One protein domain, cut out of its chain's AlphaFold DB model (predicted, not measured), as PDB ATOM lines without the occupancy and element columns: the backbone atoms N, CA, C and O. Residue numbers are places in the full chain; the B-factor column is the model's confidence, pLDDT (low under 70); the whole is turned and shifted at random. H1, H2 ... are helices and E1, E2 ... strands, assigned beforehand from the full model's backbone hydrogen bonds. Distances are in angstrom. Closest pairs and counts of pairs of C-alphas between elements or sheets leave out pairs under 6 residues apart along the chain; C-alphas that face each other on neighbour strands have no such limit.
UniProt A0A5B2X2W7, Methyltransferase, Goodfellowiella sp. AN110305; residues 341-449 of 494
ATOM      1  N   PHE A 341     -35.846 -36.209  25.220       57.47
ATOM      2  CA  PHE A 341     -36.678 -36.395  26.391       57.47
ATOM      3  C   PHE A 341     -38.158 -36.264  26.022       57.47
ATOM      4  O   PHE A 341     -38.524 -35.313  25.331       57.47
ATOM      5  N   VAL A 342     -39.004 -37.198  26.469       61.34
ATOM      6  CA  VAL A 342     -40.429 -37.172  26.099       61.34
ATOM      7  C   VAL A 342     -41.273 -36.434  27.140       61.34
ATOM      8  O   VAL A 342     -42.128 -35.651  26.739       61.34
ATOM      9  N   GLN A 343     -41.013 -36.586  28.450       77.25
ATOM     10  CA  GLN A 343     -41.740 -35.836  29.495       77.25
ATOM     11  C   GLN A 343     -41.117 -35.916  30.904       77.25
ATOM     12  O   GLN A 343     -40.601 -36.960  31.311       77.25
ATOM     13  N   GLU A 344     -41.208 -34.805  31.653       89.06
ATOM     14  CA  GLU A 344     -40.800 -34.651  33.061       89.06
ATOM     15  C   GLU A 344     -42.057 -34.306  33.838       89.06
ATOM     16  O   GLU A 344     -42.713 -33.316  33.514       89.06
ATOM     17  N   LEU A 345     -42.412 -35.116  34.830       92.81
ATOM     18  CA  LEU A 345     -43.632 -34.912  35.605       92.81
ATOM     19  C   LEU A 345     -43.319 -34.986  37.100       92.81
ATOM     20  O   LEU A 345     -42.636 -35.912  37.539       92.81
ATOM     21  N   PRO A 346     -43.815 -34.052  37.922       94.56
ATOM     22  CA  PRO A 346     -43.718 -34.201  39.363       94.56
ATOM     23  C   PRO A 346     -44.660 -35.314  39.838       94.56
ATOM     24  O   PRO A 346     -45.805 -35.416  39.392       94.56
ATOM     25  N   TRP A 347     -44.219 -36.109  40.816       94.62
ATOM     26  CA  TRP A 347     -45.043 -37.145  41.450       94.62
ATOM     27  C   TRP A 347     -46.407 -36.623  41.923       94.62
ATOM     28  O   TRP A 347     -47.415 -37.320  41.822       94.62
ATOM     29  N   ALA A 348     -46.457 -35.374  42.392       92.88
ATOM     30  CA  ALA A 348     -47.676 -34.744  42.887       92.88
ATOM     31  C   ALA A 348     -48.831 -34.725  41.864       92.88
ATOM     32  O   ALA A 348     -49.988 -34.736  42.276       92.88
ATOM     33  N   GLU A 349     -48.527 -34.729  40.562       93.94
ATOM     34  CA  GLU A 349     -49.518 -34.754  39.475       93.94
ATOM     35  C   GLU A 349     -49.968 -36.171  39.077       93.94
ATOM     36  O   GLU A 349     -50.946 -36.321  38.342       93.94
ATOM     37  N   LEU A 350     -49.250 -37.203  39.527       93.56
ATOM     38  CA  LEU A 350     -49.472 -38.605  39.155       93.56
ATOM     39  C   LEU A 350     -49.958 -39.469  40.317       93.56
ATOM     40  O   LEU A 350     -50.530 -40.532  40.078       93.56
ATOM     41  N   GLN A 351     -49.735 -39.035  41.559       91.56
ATOM     42  CA  GLN A 351     -49.991 -39.848  42.747       91.56
ATOM     43  C   GLN A 351     -51.447 -40.328  42.836       91.56
ATOM     44  O   GLN A 351     -51.681 -41.476  43.198       91.56
ATOM     45  N   ASP A 352     -52.412 -39.497  42.437       91.19
ATOM     46  CA  ASP A 352     -53.845 -39.803  42.525       91.19
ATOM     47  C   ASP A 352     -54.472 -40.182  41.169       91.19
ATOM     48  O   ASP A 352     -55.693 -40.213  41.047       91.19
ATOM     49  N   ALA A 353     -53.650 -40.452  40.148       92.31
ATOM     50  CA  ALA A 353     -54.095 -40.733  38.782       92.31
ATOM     51  C   ALA A 353     -53.442 -42.018  38.242       92.31
ATOM     52  O   ALA A 353     -52.639 -41.987  37.305       92.31
ATOM     53  N   GLU A 354     -53.748 -43.151  38.880       92.12
ATOM     54  CA  GLU A 354     -53.144 -44.461  38.581       92.12
ATOM     55  C   GLU A 354     -53.399 -44.911  37.138       92.12
ATOM     56  O   GLU A 354     -52.543 -45.527  36.502       92.12
ATOM     57  N   GLU A 355     -54.538 -44.512  36.570       93.38
ATOM     58  CA  GLU A 355     -54.901 -44.756  35.177       93.38
ATOM     59  C   GLU A 355     -53.925 -44.119  34.174       93.38
ATOM     60  O   GLU A 355     -53.852 -44.553  33.024       93.38
ATOM     61  N   ARG A 356     -53.144 -43.115  34.599       92.81
ATOM     62  CA  ARG A 356     -52.138 -42.440  33.763       92.81
ATOM     63  C   ARG A 356     -50.775 -43.128  33.791       92.81
ATOM     64  O   ARG A 356     -49.950 -42.828  32.931       92.81
ATOM     65  N   TRP A 357     -50.505 -44.026  34.743       93.44
ATOM     66  CA  TRP A 357     -49.180 -44.639  34.894       93.44
ATOM     67  C   TRP A 357     -48.743 -45.463  33.673       93.44
ATOM     68  O   TRP A 357     -47.610 -45.268  33.231       93.44
ATOM     69  N   PRO A 358     -49.597 -46.307  33.052       92.00
ATOM     70  CA  PRO A 358     -49.191 -47.078  31.874       92.00
ATOM     71  C   PRO A 358     -48.793 -46.197  30.684       92.00
ATOM     72  O   PRO A 358     -47.902 -46.556  29.923       92.00
ATOM     73  N   ALA A 359     -49.390 -45.006  30.551       90.44
ATOM     74  CA  ALA A 359     -49.075 -44.067  29.475       90.44
ATOM     75  C   ALA A 359     -47.666 -43.450  29.588       90.44
ATOM     76  O   ALA A 359     -47.180 -42.853  28.631       90.44
ATOM     77  N   LEU A 360     -46.992 -43.597  30.737       90.69
ATOM     78  CA  LEU A 360     -45.594 -43.186  30.911       90.69
ATOM     79  C   LEU A 360     -44.617 -44.136  30.190       90.69
ATOM     80  O   LEU A 360     -43.473 -43.749  29.939       90.69
ATOM     81  N   VAL A 361     -45.067 -45.354  29.864       91.25
ATOM     82  CA  VAL A 361     -44.314 -46.395  29.154       91.25
ATOM     83  C   VAL A 361     -44.610 -46.293  27.655       91.25
ATOM     84  O   VAL A 361     -45.493 -46.965  27.129       91.25
ATOM     85  N   GLY A 362     -43.892 -45.415  26.952       82.19
ATOM     86  CA  GLY A 362     -44.049 -45.240  25.503       82.19
ATOM     87  C   GLY A 362     -42.963 -45.949  24.692       82.19
ATOM     88  O   GLY A 362     -41.825 -46.087  25.137       82.19
ATOM     89  N   ASP A 363     -43.299 -46.385  23.478       78.94
ATOM     90  CA  ASP A 363     -42.329 -47.019  22.575       78.94
ATOM     91  C   ASP A 363     -41.165 -46.068  22.262       78.94
ATOM     92  O   ASP A 363     -41.376 -44.919  21.865       78.94
ATOM     93  N   ARG A 364     -39.933 -46.541  22.491       75.00
ATOM     94  CA  ARG A 364     -38.683 -45.770  22.354       75.00
ATOM     95  C   ARG A 364     -38.699 -44.394  23.039       75.00
ATOM     96  O   ARG A 364     -37.958 -43.498  22.631       75.00
ATOM     97  N   SER A 365     -39.510 -44.216  24.081       81.38
ATOM     98  CA  SER A 365     -39.560 -42.989  24.871       81.38
ATOM     99  C   SER A 365     -38.955 -43.186  26.254       81.38
ATOM    100  O   SER A 365     -38.890 -44.296  26.787       81.38
ATOM    101  N   VAL A 366     -38.506 -42.074  26.837       86.12
ATOM    102  CA  VAL A 366     -38.052 -42.026  28.227       86.12
ATOM    103  C   VAL A 366     -38.822 -40.933  28.953       86.12
ATOM    104  O   VAL A 366     -38.776 -39.767  28.546       86.12
ATOM    105  N   SER A 367     -39.500 -41.319  30.033       90.94
ATOM    106  CA  SER A 367     -40.172 -40.412  30.963       90.94
ATOM    107  C   SER A 367     -39.388 -40.330  32.272       90.94
ATOM    108  O   SER A 367     -38.787 -41.312  32.716       90.94
ATOM    109  N   LEU A 368     -39.416 -39.165  32.913       91.62
ATOM    110  CA  LEU A 368     -38.860 -38.950  34.248       91.62
ATOM    111  C   LEU A 368     -39.958 -38.463  35.186       91.62
ATOM    112  O   LEU A 368     -40.624 -37.465  34.905       91.62
ATOM    113  N   VAL A 369     -40.111 -39.144  36.316       94.50
ATOM    114  CA  VAL A 369     -40.996 -38.715  37.396       94.50
ATOM    115  C   VAL A 369     -40.164 -38.252  38.578       94.50
ATOM    116  O   VAL A 369     -39.352 -39.011  39.102       94.50
ATOM    117  N   LEU A 370     -40.353 -36.997  38.972       93.94
ATOM    118  CA  LEU A 370     -39.574 -36.365  40.031       93.94
ATOM    119  C   LEU A 370     -40.208 -36.549  41.406       93.94
ATOM    120  O   LEU A 370     -41.435 -36.513  41.538       93.94
ATOM    121  N   ASP A 371     -39.362 -36.597  42.435       92.81
ATOM    122  CA  ASP A 371     -39.757 -36.452  43.840       92.81
ATOM    123  C   ASP A 371     -40.787 -37.494  44.317       92.81
ATOM    124  O   ASP A 371     -41.678 -37.216  45.128       92.81
ATOM    125  N   VAL A 372     -40.647 -38.728  43.835       94.06
ATOM    126  CA  VAL A 372     -41.428 -39.880  44.288       94.06
ATOM    127  C   VAL A 372     -40.968 -40.266  45.702       94.06
ATOM    128  O   VAL A 372     -39.767 -40.355  45.955       94.06
ATOM    129  N   PRO A 373     -41.876 -40.512  46.662       92.50
ATOM    130  CA  PRO A 373     -41.515 -41.055  47.966       92.50
ATOM    131  C   PRO A 373     -40.647 -42.308  47.874       92.50
ATOM    132  O   PRO A 373     -40.991 -43.230  47.144       92.50
ATOM    133  N   ASN A 374     -39.564 -42.384  48.650       90.56
ATOM    134  CA  ASN A 374     -38.729 -43.582  48.677       90.56
ATOM    135  C   ASN A 374     -39.381 -44.675  49.552       90.56
ATOM    136  O   ASN A 374     -39.382 -44.546  50.783       90.56
ATOM    137  N   PRO A 375     -39.909 -45.768  48.963       87.62
ATOM    138  CA  PRO A 375     -40.641 -46.776  49.720       87.62
ATOM    139  C   PRO A 375     -39.749 -47.552  50.692       87.62
ATOM    140  O   PRO A 375     -40.223 -47.961  51.753       87.62
ATOM    141  N   ARG A 376     -38.446 -47.671  50.407       87.06
ATOM    142  CA  ARG A 376     -37.486 -48.376  51.273       87.06
ATOM    143  C   ARG A 376     -37.280 -47.692  52.620       87.06
ATOM    144  O   ARG A 376     -36.908 -48.330  53.594       87.06
ATOM    145  N   LEU A 377     -37.562 -46.392  52.699       83.19
ATOM    146  CA  LEU A 377     -37.437 -45.633  53.945       83.19
ATOM    147  C   LEU A 377     -38.713 -45.676  54.798       83.19
ATOM    148  O   LEU A 377     -38.704 -45.232  55.941       83.19
ATOM    149  N   SER A 378     -39.812 -46.224  54.275       73.25
ATOM    150  CA  SER A 378     -41.107 -46.281  54.971       73.25
ATOM    151  C   SER A 378     -41.240 -47.433  55.971       73.25
ATOM    152  O   SER A 378     -42.093 -47.384  56.861       73.25
ATOM    153  N   GLY A 379     -40.396 -48.460  55.829       70.19
ATOM    154  CA  GLY A 379     -40.241 -49.550  56.793       70.19
ATOM    155  C   GLY A 379     -39.317 -49.197  57.960       70.19
ATOM    156  O   GLY A 379     -39.238 -49.959  58.921       70.19
ATOM    157  N   LEU A 380     -38.637 -48.046  57.904       79.88
ATOM    158  CA  LEU A 380     -37.723 -47.631  58.960       79.88
ATOM    159  C   LEU A 380     -38.476 -47.246  60.242       79.88
ATOM    160  O   LEU A 380     -39.588 -46.707  60.182       79.88
ATOM    161  N   PRO A 381     -37.858 -47.439  61.422       77.69
ATOM    162  CA  PRO A 381     -38.405 -46.921  62.666       77.69
ATOM    163  C   PRO A 381     -38.662 -45.405  62.569       77.69
ATOM    164  O   PRO A 381     -37.832 -44.692  61.994       77.69
ATOM    165  N   PRO A 382     -39.745 -44.867  63.165       77.00
ATOM    166  CA  PRO A 382     -40.086 -43.440  63.078       77.00
ATOM    167  C   PRO A 382     -38.933 -42.484  63.429       77.00
ATOM    168  O   PRO A 382     -38.826 -41.389  62.879       77.00
ATOM    169  N   GLN A 383     -38.040 -42.910  64.325       76.06
ATOM    170  CA  GLN A 383     -36.840 -42.184  64.731       76.06
ATOM    171  C   GLN A 383     -35.822 -42.039  63.585       76.06
ATOM    172  O   GLN A 383     -35.238 -40.971  63.419       76.06
ATOM    173  N   ALA A 384     -35.617 -43.097  62.795       76.31
ATOM    174  CA  ALA A 384     -34.744 -43.085  61.621       76.31
ATOM    175  C   ALA A 384     -35.391 -42.309  60.462       76.31
ATOM    176  O   ALA A 384     -34.719 -41.537  59.783       76.31
ATOM    177  N   VAL A 385     -36.716 -42.402  60.309       76.12
ATOM    178  CA  VAL A 385     -37.490 -41.595  59.348       76.12
ATOM    179  C   VAL A 385     -37.349 -40.090  59.621       76.12
ATOM    180  O   VAL A 385     -37.212 -39.292  58.692       76.12
ATOM    181  N   ALA A 386     -37.336 -39.682  60.893       73.25
ATOM    182  CA  ALA A 386     -37.122 -38.286  61.272       73.25
ATOM    183  C   ALA A 386     -35.726 -37.763  60.874       73.25
ATOM    184  O   ALA A 386     -35.579 -36.575  60.590       73.25
ATOM    185  N   ALA A 387     -34.711 -38.635  60.817       70.62
ATOM    186  CA  ALA A 387     -33.343 -38.256  60.465       70.62
ATOM    187  C   ALA A 387     -33.177 -37.836  58.993       70.62
ATOM    188  O   ALA A 387     -32.268 -37.071  58.688       70.62
ATOM    189  N   VAL A 388     -34.064 -38.282  58.097       70.44
ATOM    190  CA  VAL A 388     -34.013 -38.001  56.645       70.44
ATOM    191  C   VAL A 388     -34.995 -36.910  56.206       70.44
ATOM    192  O   VAL A 388     -35.361 -36.821  55.035       70.44
ATOM    193  N   GLY A 389     -35.435 -36.067  57.147       62.59
ATOM    194  CA  GLY A 389     -36.378 -34.976  56.878       62.59
ATOM    195  C   GLY A 389     -37.841 -35.420  56.803       62.59
ATOM    196  O   GLY A 389     -38.678 -34.665  56.312       62.59
ATOM    197  N   GLY A 390     -38.148 -36.619  57.313       61.44
ATOM    198  CA  GLY A 390     -39.453 -37.256  57.191       61.44
ATOM    199  C   GLY A 390     -39.616 -37.917  55.823       61.44
ATOM    200  O   GLY A 390     -39.683 -37.246  54.797       61.44
ATOM    201  N   ALA A 391     -39.715 -39.246  55.797       55.91
ATOM    202  CA  ALA A 391     -40.222 -39.947  54.622       55.91
ATOM    203  C   ALA A 391     -41.693 -39.561  54.408       55.91
ATOM    204  O   ALA A 391     -42.396 -39.172  55.350       55.91
ATOM    205  N   ALA A 392     -42.185 -39.685  53.176       59.66
ATOM    206  CA  ALA A 392     -43.621 -39.594  52.965       59.66
ATOM    207  C   ALA A 392     -44.317 -40.627  53.871       59.66
ATOM    208  O   ALA A 392     -43.832 -41.749  54.009       59.66
ATOM    209  N   GLY A 393     -45.419 -40.242  54.528       66.62
ATOM    210  CA  GLY A 393     -46.136 -41.153  55.427       66.62
ATOM    211  C   GLY A 393     -46.439 -42.491  54.744       66.62
ATOM    212  O   GLY A 393     -46.629 -42.511  53.530       66.62
ATOM    213  N   ARG A 394     -46.492 -43.589  55.512       72.38
ATOM    214  CA  ARG A 394     -46.555 -44.980  55.014       72.38
ATOM    215  C   ARG A 394     -47.464 -45.181  53.790       72.38
ATOM    216  O   ARG A 394     -47.011 -45.719  52.792       72.38
ATOM    217  N   ALA A 395     -48.676 -44.624  53.806       75.88
ATOM    218  CA  ALA A 395     -49.613 -44.696  52.679       75.88
ATOM    219  C   ALA A 395     -49.065 -44.135  51.345       75.88
ATOM    220  O   ALA A 395     -49.340 -44.676  50.279       75.88
ATOM    221  N   ARG A 396     -48.280 -43.051  51.380       81.62
ATOM    222  CA  ARG A 396     -47.636 -42.471  50.188       81.62
ATOM    223  C   ARG A 396     -46.482 -43.334  49.686       81.62
ATOM    224  O   ARG A 396     -46.249 -43.378  48.486       81.62
ATOM    225  N   ALA A 397     -45.767 -43.991  50.594       83.69
ATOM    226  CA  ALA A 397     -44.701 -44.919  50.243       83.69
ATOM    227  C   ALA A 397     -45.247 -46.202  49.608       83.69
ATOM    228  O   ALA A 397     -44.741 -46.614  48.571       83.69
ATOM    229  N   ASP A 398     -46.318 -46.777  50.162       87.06
ATOM    230  CA  ASP A 398     -46.983 -47.947  49.574       87.06
ATOM    231  C   ASP A 398     -47.515 -47.617  48.163       87.06
ATOM    232  O   ASP A 398     -47.333 -48.384  47.220       87.06
ATOM    233  N   ARG A 399     -48.082 -46.416  47.982       90.75
ATOM    234  CA  ARG A 399     -48.512 -45.907  46.670       90.75
ATOM    235  C   ARG A 399     -47.345 -45.709  45.695       90.75
ATOM    236  O   ARG A 399     -47.473 -46.047  44.525       90.75
ATOM    237  N   ALA A 400     -46.208 -45.195  46.161       92.62
ATOM    238  CA  ALA A 400     -44.998 -45.070  45.350       92.62
ATOM    239  C   ALA A 400     -44.415 -46.435  44.942       92.62
ATOM    240  O   ALA A 400     -43.941 -46.586  43.817       92.62
ATOM    241  N   ALA A 401     -44.479 -47.440  45.822       91.56
ATOM    242  CA  ALA A 401     -44.114 -48.813  45.477       91.56
ATOM    243  C   ALA A 401     -45.043 -49.368  44.385       91.56
ATOM    244  O   ALA A 401     -44.562 -49.812  43.345       91.56
ATOM    245  N   GLY A 402     -46.363 -49.220  44.562       93.81
ATOM    246  CA  GLY A 402     -47.358 -49.614  43.561       93.81
ATOM    247  C   GLY A 402     -47.181 -48.907  42.213       93.81
ATOM    248  O   GLY A 402     -47.348 -49.533  41.171       93.81
ATOM    249  N   PHE A 403     -46.766 -47.638  42.216       95.69
ATOM    250  CA  PHE A 403     -46.419 -46.899  41.002       95.69
ATOM    251  C   PHE A 403     -45.258 -47.545  40.238       95.69
ATOM    252  O   PHE A 403     -45.365 -47.796  39.037       95.69
ATOM    253  N   VAL A 404     -44.154 -47.845  40.928       94.69
ATOM    254  CA  VAL A 404     -42.975 -48.477  40.318       94.69
ATOM    255  C   VAL A 404     -43.312 -49.871  39.780       94.69
ATOM    256  O   VAL A 404     -42.909 -50.210  38.666       94.69
ATOM    257  N   ASP A 405     -44.070 -50.663  40.536       94.44
ATOM    258  CA  ASP A 405     -44.479 -52.003  40.113       94.44
ATOM    259  C   ASP A 405     -45.464 -51.951  38.940       94.44
ATOM    260  O   ASP A 405     -45.330 -52.727  37.994       94.44
ATOM    261  N   GLY A 406     -46.381 -50.980  38.930       95.00
ATOM    262  CA  GLY A 406     -47.294 -50.726  37.816       95.00
ATOM    263  C   GLY A 406     -46.565 -50.372  36.517       95.00
ATOM    264  O   GLY A 406     -46.906 -50.901  35.459       95.00
ATOM    265  N   LEU A 407     -45.512 -49.549  36.586       94.88
ATOM    266  CA  LEU A 407     -44.669 -49.235  35.424       94.88
ATOM    267  C   LEU A 407     -43.956 -50.470  34.869       94.88
ATOM    268  O   LEU A 407     -43.917 -50.664  33.653       94.88
ATOM    269  N   ARG A 408     -43.411 -51.321  35.745       93.69
ATOM    270  CA  ARG A 408     -42.767 -52.581  35.337       93.69
ATOM    271  C   ARG A 408     -43.771 -53.552  34.726       93.69
ATOM    272  O   ARG A 408     -43.487 -54.143  33.688       93.69
ATOM    273  N   ALA A 409     -44.954 -53.683  35.326       93.81
ATOM    274  CA  ALA A 409     -46.031 -54.535  34.825       93.81
ATOM    275  C   ALA A 409     -46.543 -54.084  33.445       93.81
ATOM    276  O   ALA A 409     -46.914 -54.918  32.624       93.81
ATOM    277  N   ALA A 410     -46.497 -52.780  33.161       92.81
ATOM    278  CA  ALA A 410     -46.785 -52.214  31.844       92.81
ATOM    279  C   ALA A 410     -45.646 -52.410  30.813       92.81
ATOM    280  O   ALA A 410     -45.739 -51.904  29.698       92.81
ATOM    281  N   GLY A 411     -44.575 -53.136  31.159       91.69
ATOM    282  CA  GLY A 411     -43.434 -53.407  30.277       91.69
ATOM    283  C   GLY A 411     -42.346 -52.331  30.296       91.69
ATOM    284  O   GLY A 411     -41.474 -52.328  29.427       91.69
ATOM    285  N   GLY A 412     -42.385 -51.407  31.260       91.88
ATOM    286  CA  GLY A 412     -41.377 -50.366  31.418       91.88
ATOM    287  C   GLY A 412     -40.087 -50.880  32.056       91.88
ATOM    288  O   GLY A 412     -40.103 -51.567  33.078       91.88
ATOM    289  N   THR A 413     -38.947 -50.474  31.501       91.62
ATOM    290  CA  THR A 413     -37.644 -50.602  32.162       91.62
ATOM    291  C   THR A 413     -37.477 -49.437  33.128       91.62
ATOM    292  O   THR A 413     -37.427 -48.282  32.708       91.62
ATOM    293  N   VAL A 414     -37.414 -49.730  34.429       92.06
ATOM    294  CA  VAL A 414     -37.435 -48.709  35.487       92.06
ATOM    295  C   VAL A 414     -36.098 -48.629  36.217       92.06
ATOM    296  O   VAL A 414     -35.600 -49.630  36.742       92.06
ATOM    297  N   HIS A 415     -35.559 -47.418  36.340       91.69
ATOM    298  CA  HIS A 415     -34.434 -47.110  37.218       91.69
ATOM    299  C   HIS A 415     -34.825 -46.065  38.257       91.69
ATOM    300  O   HIS A 415     -35.487 -45.072  37.955       91.69
ATOM    301  N   LEU A 416     -34.377 -46.291  39.489       94.06
ATOM    302  CA  LEU A 416     -34.574 -45.376  40.604       94.06
ATOM    303  C   LEU A 416     -33.301 -44.556  40.780       94.06
ATOM    304  O   LEU A 416     -32.208 -45.120  40.857       94.06
ATOM    305  N   ARG A 417     -33.434 -43.237  40.839       93.00
ATOM    306  CA  ARG A 417     -32.321 -42.293  40.906       93.00
ATOM    307  C   ARG A 417     -32.368 -41.464  42.168       93.00
ATOM    308  O   ARG A 417     -33.431 -41.246  42.749       93.00
ATOM    309  N   TRP A 418     -31.197 -40.983  42.570       93.12
ATOM    310  CA  TRP A 418     -31.126 -39.966  43.604       93.12
ATOM    311  C   TRP A 418     -31.901 -38.724  43.146       93.12
ATOM    312  O   TRP A 418     -31.720 -38.307  41.997       93.12
ATOM    313  N   PRO A 419     -32.777 -38.149  43.990       91.94
ATOM    314  CA  PRO A 419     -33.687 -37.113  43.537       91.94
ATOM    315  C   PRO A 419     -32.932 -35.825  43.225       91.94
ATOM    316  O   PRO A 419     -32.052 -35.406  43.987       91.94
ATOM    317  N   ARG A 420     -33.330 -35.127  42.157       89.31
ATOM    318  CA  ARG A 420     -32.795 -33.793  41.831       89.31
ATOM    319  C   ARG A 420     -33.020 -32.777  42.948       89.31
ATOM    320  O   ARG A 420     -32.200 -31.881  43.119       89.31
ATOM    321  N   SER A 421     -34.092 -32.930  43.733       89.31
ATOM    322  CA  SER A 421     -34.352 -32.088  44.909       89.31
ATOM    323  C   SER A 421     -33.380 -32.330  46.067       89.31
ATOM    324  O   SER A 421     -33.390 -31.575  47.037       89.31
ATOM    325  N   GLN A 422     -32.568 -33.392  45.988       89.12
ATOM    326  CA  GLN A 422     -31.615 -33.823  47.011       89.12
ATOM    327  C   GLN A 422     -32.234 -34.118  48.381       89.12
ATOM    328  O   GLN A 422     -31.541 -34.164  49.396       89.12
ATOM    329  N   ARG A 423     -33.549 -34.351  48.426       88.31
ATOM    330  CA  ARG A 423     -34.254 -34.726  49.650       88.31
ATOM    331  C   ARG A 423     -34.106 -36.232  49.883       88.31
ATOM    332  O   ARG A 423     -34.668 -36.996  49.104       88.31
ATOM    333  N   PRO A 424     -33.434 -36.690  50.957       85.88
ATOM    334  CA  PRO A 424     -33.088 -38.109  51.105       85.88
ATOM    335  C   PRO A 424     -34.302 -39.043  51.243       85.88
ATOM    336  O   PRO A 424     -34.201 -40.231  50.962       85.88
ATOM    337  N   GLY A 425     -35.459 -38.505  51.650       87.62
ATOM    338  CA  GLY A 425     -36.736 -39.223  51.733       87.62
ATOM    339  C   GLY A 425     -37.428 -39.515  50.392       87.62
ATOM    340  O   GLY A 425     -38.488 -40.148  50.389       87.62
ATOM    341  N   LEU A 426     -36.879 -39.033  49.275       90.81
ATOM    342  CA  LEU A 426     -37.461 -39.120  47.934       90.81
ATOM    343  C   LEU A 426     -36.502 -39.818  46.959       90.81
ATOM    344  O   LEU A 426     -35.344 -40.080  47.277       90.81
ATOM    345  N   LEU A 427     -37.001 -40.118  45.769       93.50
ATOM    346  CA  LEU A 427     -36.255 -40.613  44.622       93.50
ATOM    347  C   LEU A 427     -36.879 -40.076  43.332       93.50
ATOM    348  O   LEU A 427     -38.055 -39.714  43.308       93.50
ATOM    349  N   ASP A 428     -36.102 -40.069  42.257       94.31
ATOM    350  CA  ASP A 428     -36.629 -39.848  40.912       94.31
ATOM    351  C   ASP A 428     -36.762 -41.198  40.190       94.31
ATOM    352  O   ASP A 428     -35.955 -42.109  40.390       94.31
ATOM    353  N   VAL A 429     -37.775 -41.343  39.338       94.88
ATOM    354  CA  VAL A 429     -38.042 -42.571  38.576       94.88
ATOM    355  C   VAL A 429     -37.828 -42.298  37.095       94.88
ATOM    356  O   VAL A 429     -38.558 -41.516  36.493       94.88
ATOM    357  N   VAL A 430     -36.842 -42.963  36.497       92.81
ATOM    358  CA  VAL A 430     -36.657 -42.999  35.041       92.81
ATOM    359  C   VAL A 430     -37.342 -44.246  34.514       92.81
ATOM    360  O   VAL A 430     -37.049 -45.348  34.978       92.81
ATOM    361  N   VAL A 431     -38.222 -44.079  33.531       92.94
ATOM    362  CA  VAL A 431     -38.875 -45.191  32.841       92.94
ATOM    363  C   VAL A 431     -38.610 -45.114  31.346       92.94
ATOM    364  O   VAL A 431     -38.886 -44.101  30.705       92.94
ATOM    365  N   GLY A 432     -38.046 -46.189  30.807       90.50
ATOM    366  CA  GLY A 432     -37.951 -46.441  29.377       90.50
ATOM    367  C   GLY A 432     -39.033 -47.410  28.942       90.50
ATOM    368  O   GLY A 432     -39.260 -48.410  29.624       90.50
ATOM    369  N   GLY A 433     -39.693 -47.150  27.819       86.31
ATOM    370  CA  GLY A 433     -40.578 -48.154  27.236       86.31
ATOM    371  C   GLY A 433     -39.847 -49.182  26.370       86.31
ATOM    372  O   GLY A 433     -38.610 -49.187  26.294       86.31
ATOM    373  N   PRO A 434     -40.606 -50.076  25.716       84.38
ATOM    374  CA  PRO A 434     -40.064 -51.066  24.797       84.38
ATOM    375  C   PRO A 434     -39.111 -50.444  23.768       84.38
ATOM    376  O   PRO A 434     -39.305 -49.321  23.304       84.38
ATOM    377  N   GLY A 435     -38.034 -51.163  23.446       79.19
ATOM    378  CA  GLY A 435     -37.034 -50.713  22.475       79.19
ATOM    379  C   GLY A 435     -36.019 -49.684  22.989       79.19
ATOM    380  O   GLY A 435     -35.113 -49.336  22.234       79.19
ATOM    381  N   THR A 436     -36.121 -49.225  24.243       83.06
ATOM    382  CA  THR A 436     -35.044 -48.458  24.894       83.06
ATOM    383  C   THR A 436     -33.882 -49.372  25.292       83.06
ATOM    384  O   THR A 436     -34.076 -50.514  25.713       83.06
ATOM    385  N   THR A 437     -32.651 -48.891  25.137       80.69
ATOM    386  CA  THR A 437     -31.438 -49.568  25.613       80.69
ATOM    387  C   THR A 437     -31.033 -49.054  26.999       80.69
ATOM    388  O   THR A 437     -31.389 -47.936  27.364       80.69
ATOM    389  N   PRO A 438     -30.224 -49.790  27.783       78.31
ATOM    390  CA  PRO A 438     -29.746 -49.285  29.073       78.31
ATOM    391  C   PRO A 438     -28.955 -47.971  28.970       78.31
ATOM    392  O   PRO A 438     -29.057 -47.114  29.851       78.31
ATOM    393  N   ARG A 439     -28.222 -47.769  27.864       79.19
ATOM    394  CA  ARG A 439     -27.555 -46.494  27.557       79.19
ATOM    395  C   ARG A 439     -28.557 -45.378  27.275       79.19
ATOM    396  O   ARG A 439     -28.348 -44.262  27.741       79.19
ATOM    397  N   ASP A 440     -29.685 -45.683  26.634       78.31
ATOM    398  CA  ASP A 440     -30.783 -44.722  26.486       78.31
ATOM    399  C   ASP A 440     -31.399 -44.326  27.822       78.31
ATOM    400  O   ASP A 440     -32.092 -43.320  27.864       78.31
ATOM    401  N   LEU A 441     -31.160 -45.064  28.905       81.12
ATOM    402  CA  LEU A 441     -31.651 -44.733  30.242       81.12
ATOM    403  C   LEU A 441     -30.578 -44.115  31.140       81.12
ATOM    404  O   LEU A 441     -30.903 -43.658  32.237       81.12
ATOM    405  N   LEU A 442     -29.325 -44.022  30.672       82.12
ATOM    406  CA  LEU A 442     -28.326 -43.159  31.295       82.12
ATOM    407  C   LEU A 442     -28.809 -41.714  31.153       82.12
ATOM    408  O   LEU A 442     -28.894 -41.146  30.060       82.12
ATOM    409  N   ARG A 443     -29.202 -41.131  32.284       79.88
ATOM    410  CA  ARG A 443     -29.772 -39.779  32.343       79.88
ATOM    411  C   ARG A 443     -28.932 -38.888  33.240       79.88
ATOM    412  O   ARG A 443     -29.442 -38.411  34.253       79.88
ATOM    413  N   PRO A 444     -27.657 -38.665  32.890       80.88
ATOM    414  CA  PRO A 444     -26.768 -37.883  33.720       80.88
ATOM    415  C   PRO A 444     -27.362 -36.496  33.983       80.88
ATOM    416  O   PRO A 444     -27.884 -35.834  33.089       80.88
ATOM    417  N   SER A 445     -27.318 -36.069  35.238       83.38
ATOM    418  CA  SER A 445     -27.743 -34.739  35.662       83.38
ATOM    419  C   SER A 445     -26.693 -34.132  36.578       83.38
ATOM    420  O   SER A 445     -25.909 -34.846  37.202       83.38
ATOM    421  N   ARG A 446     -26.689 -32.804  36.679       84.69
ATOM    422  CA  ARG A 446     -25.892 -32.090  37.675       84.69
ATOM    423  C   ARG A 446     -26.733 -31.899  38.932       84.69
ATOM    424  O   ARG A 446     -27.670 -31.107  38.930       84.69
ATOM    425  N   LEU A 447     -26.413 -32.634  39.991       87.56
ATOM    426  CA  LEU A 447     -26.997 -32.409  41.313       87.56
ATOM    427  C   LEU A 447     -26.315 -31.189  41.945       87.56
ATOM    428  O   LEU A 447     -25.092 -31.046  41.844       87.56
ATOM    429  N   ARG A 448     -27.105 -30.277  42.522       88.12
ATOM    430  CA  ARG A 448     -26.631 -28.985  43.037       88.12
ATOM    431  C   ARG A 448     -27.352 -28.549  44.294       88.12
ATOM    432  O   ARG A 448     -28.579 -28.600  44.359       88.12
ATOM    433  N   SER A 449     -26.575 -28.082  45.255       87.94
ATOM    434  CA  SER A 449     -27.022 -27.325  46.415       87.94
ATOM    435  C   SER A 449     -26.020 -26.206  46.724       87.94
ATOM    436  O   SER A 449     -25.013 -26.044  46.025       87.94
TER     437      SER A 449
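This is residues 341 to 449 of the 494 residues of the protein "Methyltransferase" of Goodfellowiella sp. AN110305 (UniProt A0A5B2X2W7). A strongly twisted sheet of four strands has one long helix, H2, laid along one face, while the short helix H1 sits beyond one end of the sheet. The 109 printed residues hold, along the chain, E1, E2, H1, H2, E3 and E4; the sheet's order is E1, E2, E4, E3, mixed. The class is mixed, helices and strands, with 46 residues in named elements, under half. The whole is compact, with a radius of gyration of the C-alphas of 13.9 A, and spans 43 by 31 by 21 A.

Start at edge strand E1, residues 343 to 346, parallel to E2, residues 366 to 373, with N 345 and O 368 3.0 A apart. E2 bends by 58 degrees at residue 370. H1, residues 382 to 387, is not on the sheet, and is apart from H2, residues 394 to 409. H2 is on the sheet at a height of 9.5 A, over E2 and E4, residues 426 to 432; it runs along the strands, at 11 degrees to E4 on the local plane. Its closest C-alphas to E2 are those of Ala 397 and Pro 373, 5.5 A. E2, H1, H2 and E3, residues 413 to 417, form a split strand-helix-strand unit, two strands running the same way with E4 between them, its crossover right-handed. E3 and E4 are a hairpin, antiparallel, with N 415 and O 430 2.9 A apart; E4 is antiparallel to E2, with N 369 and O 429 2.8 A apart. Every O i to N i+4 pair is within hydrogen-bond range in H2, and 1 of 2 in H1.

Find C-alpha 343 at (-41.740, -35.836, 29.495), where E1 begins. E2 is 20.1 A long, H2 22.3 A and E4 20.0 A, ending at C-alpha 432, (-37.951, -46.441, 29.377).

The printed part has no cut. The C-alphas of Gln 383 and Gly 435 are farthest apart, 43.1 A. The link from E1 to E2 is long, and residues 433 to 449 hold no named element. Look for pLDDT under 70 at residues 341 to 342 and 389 to 393.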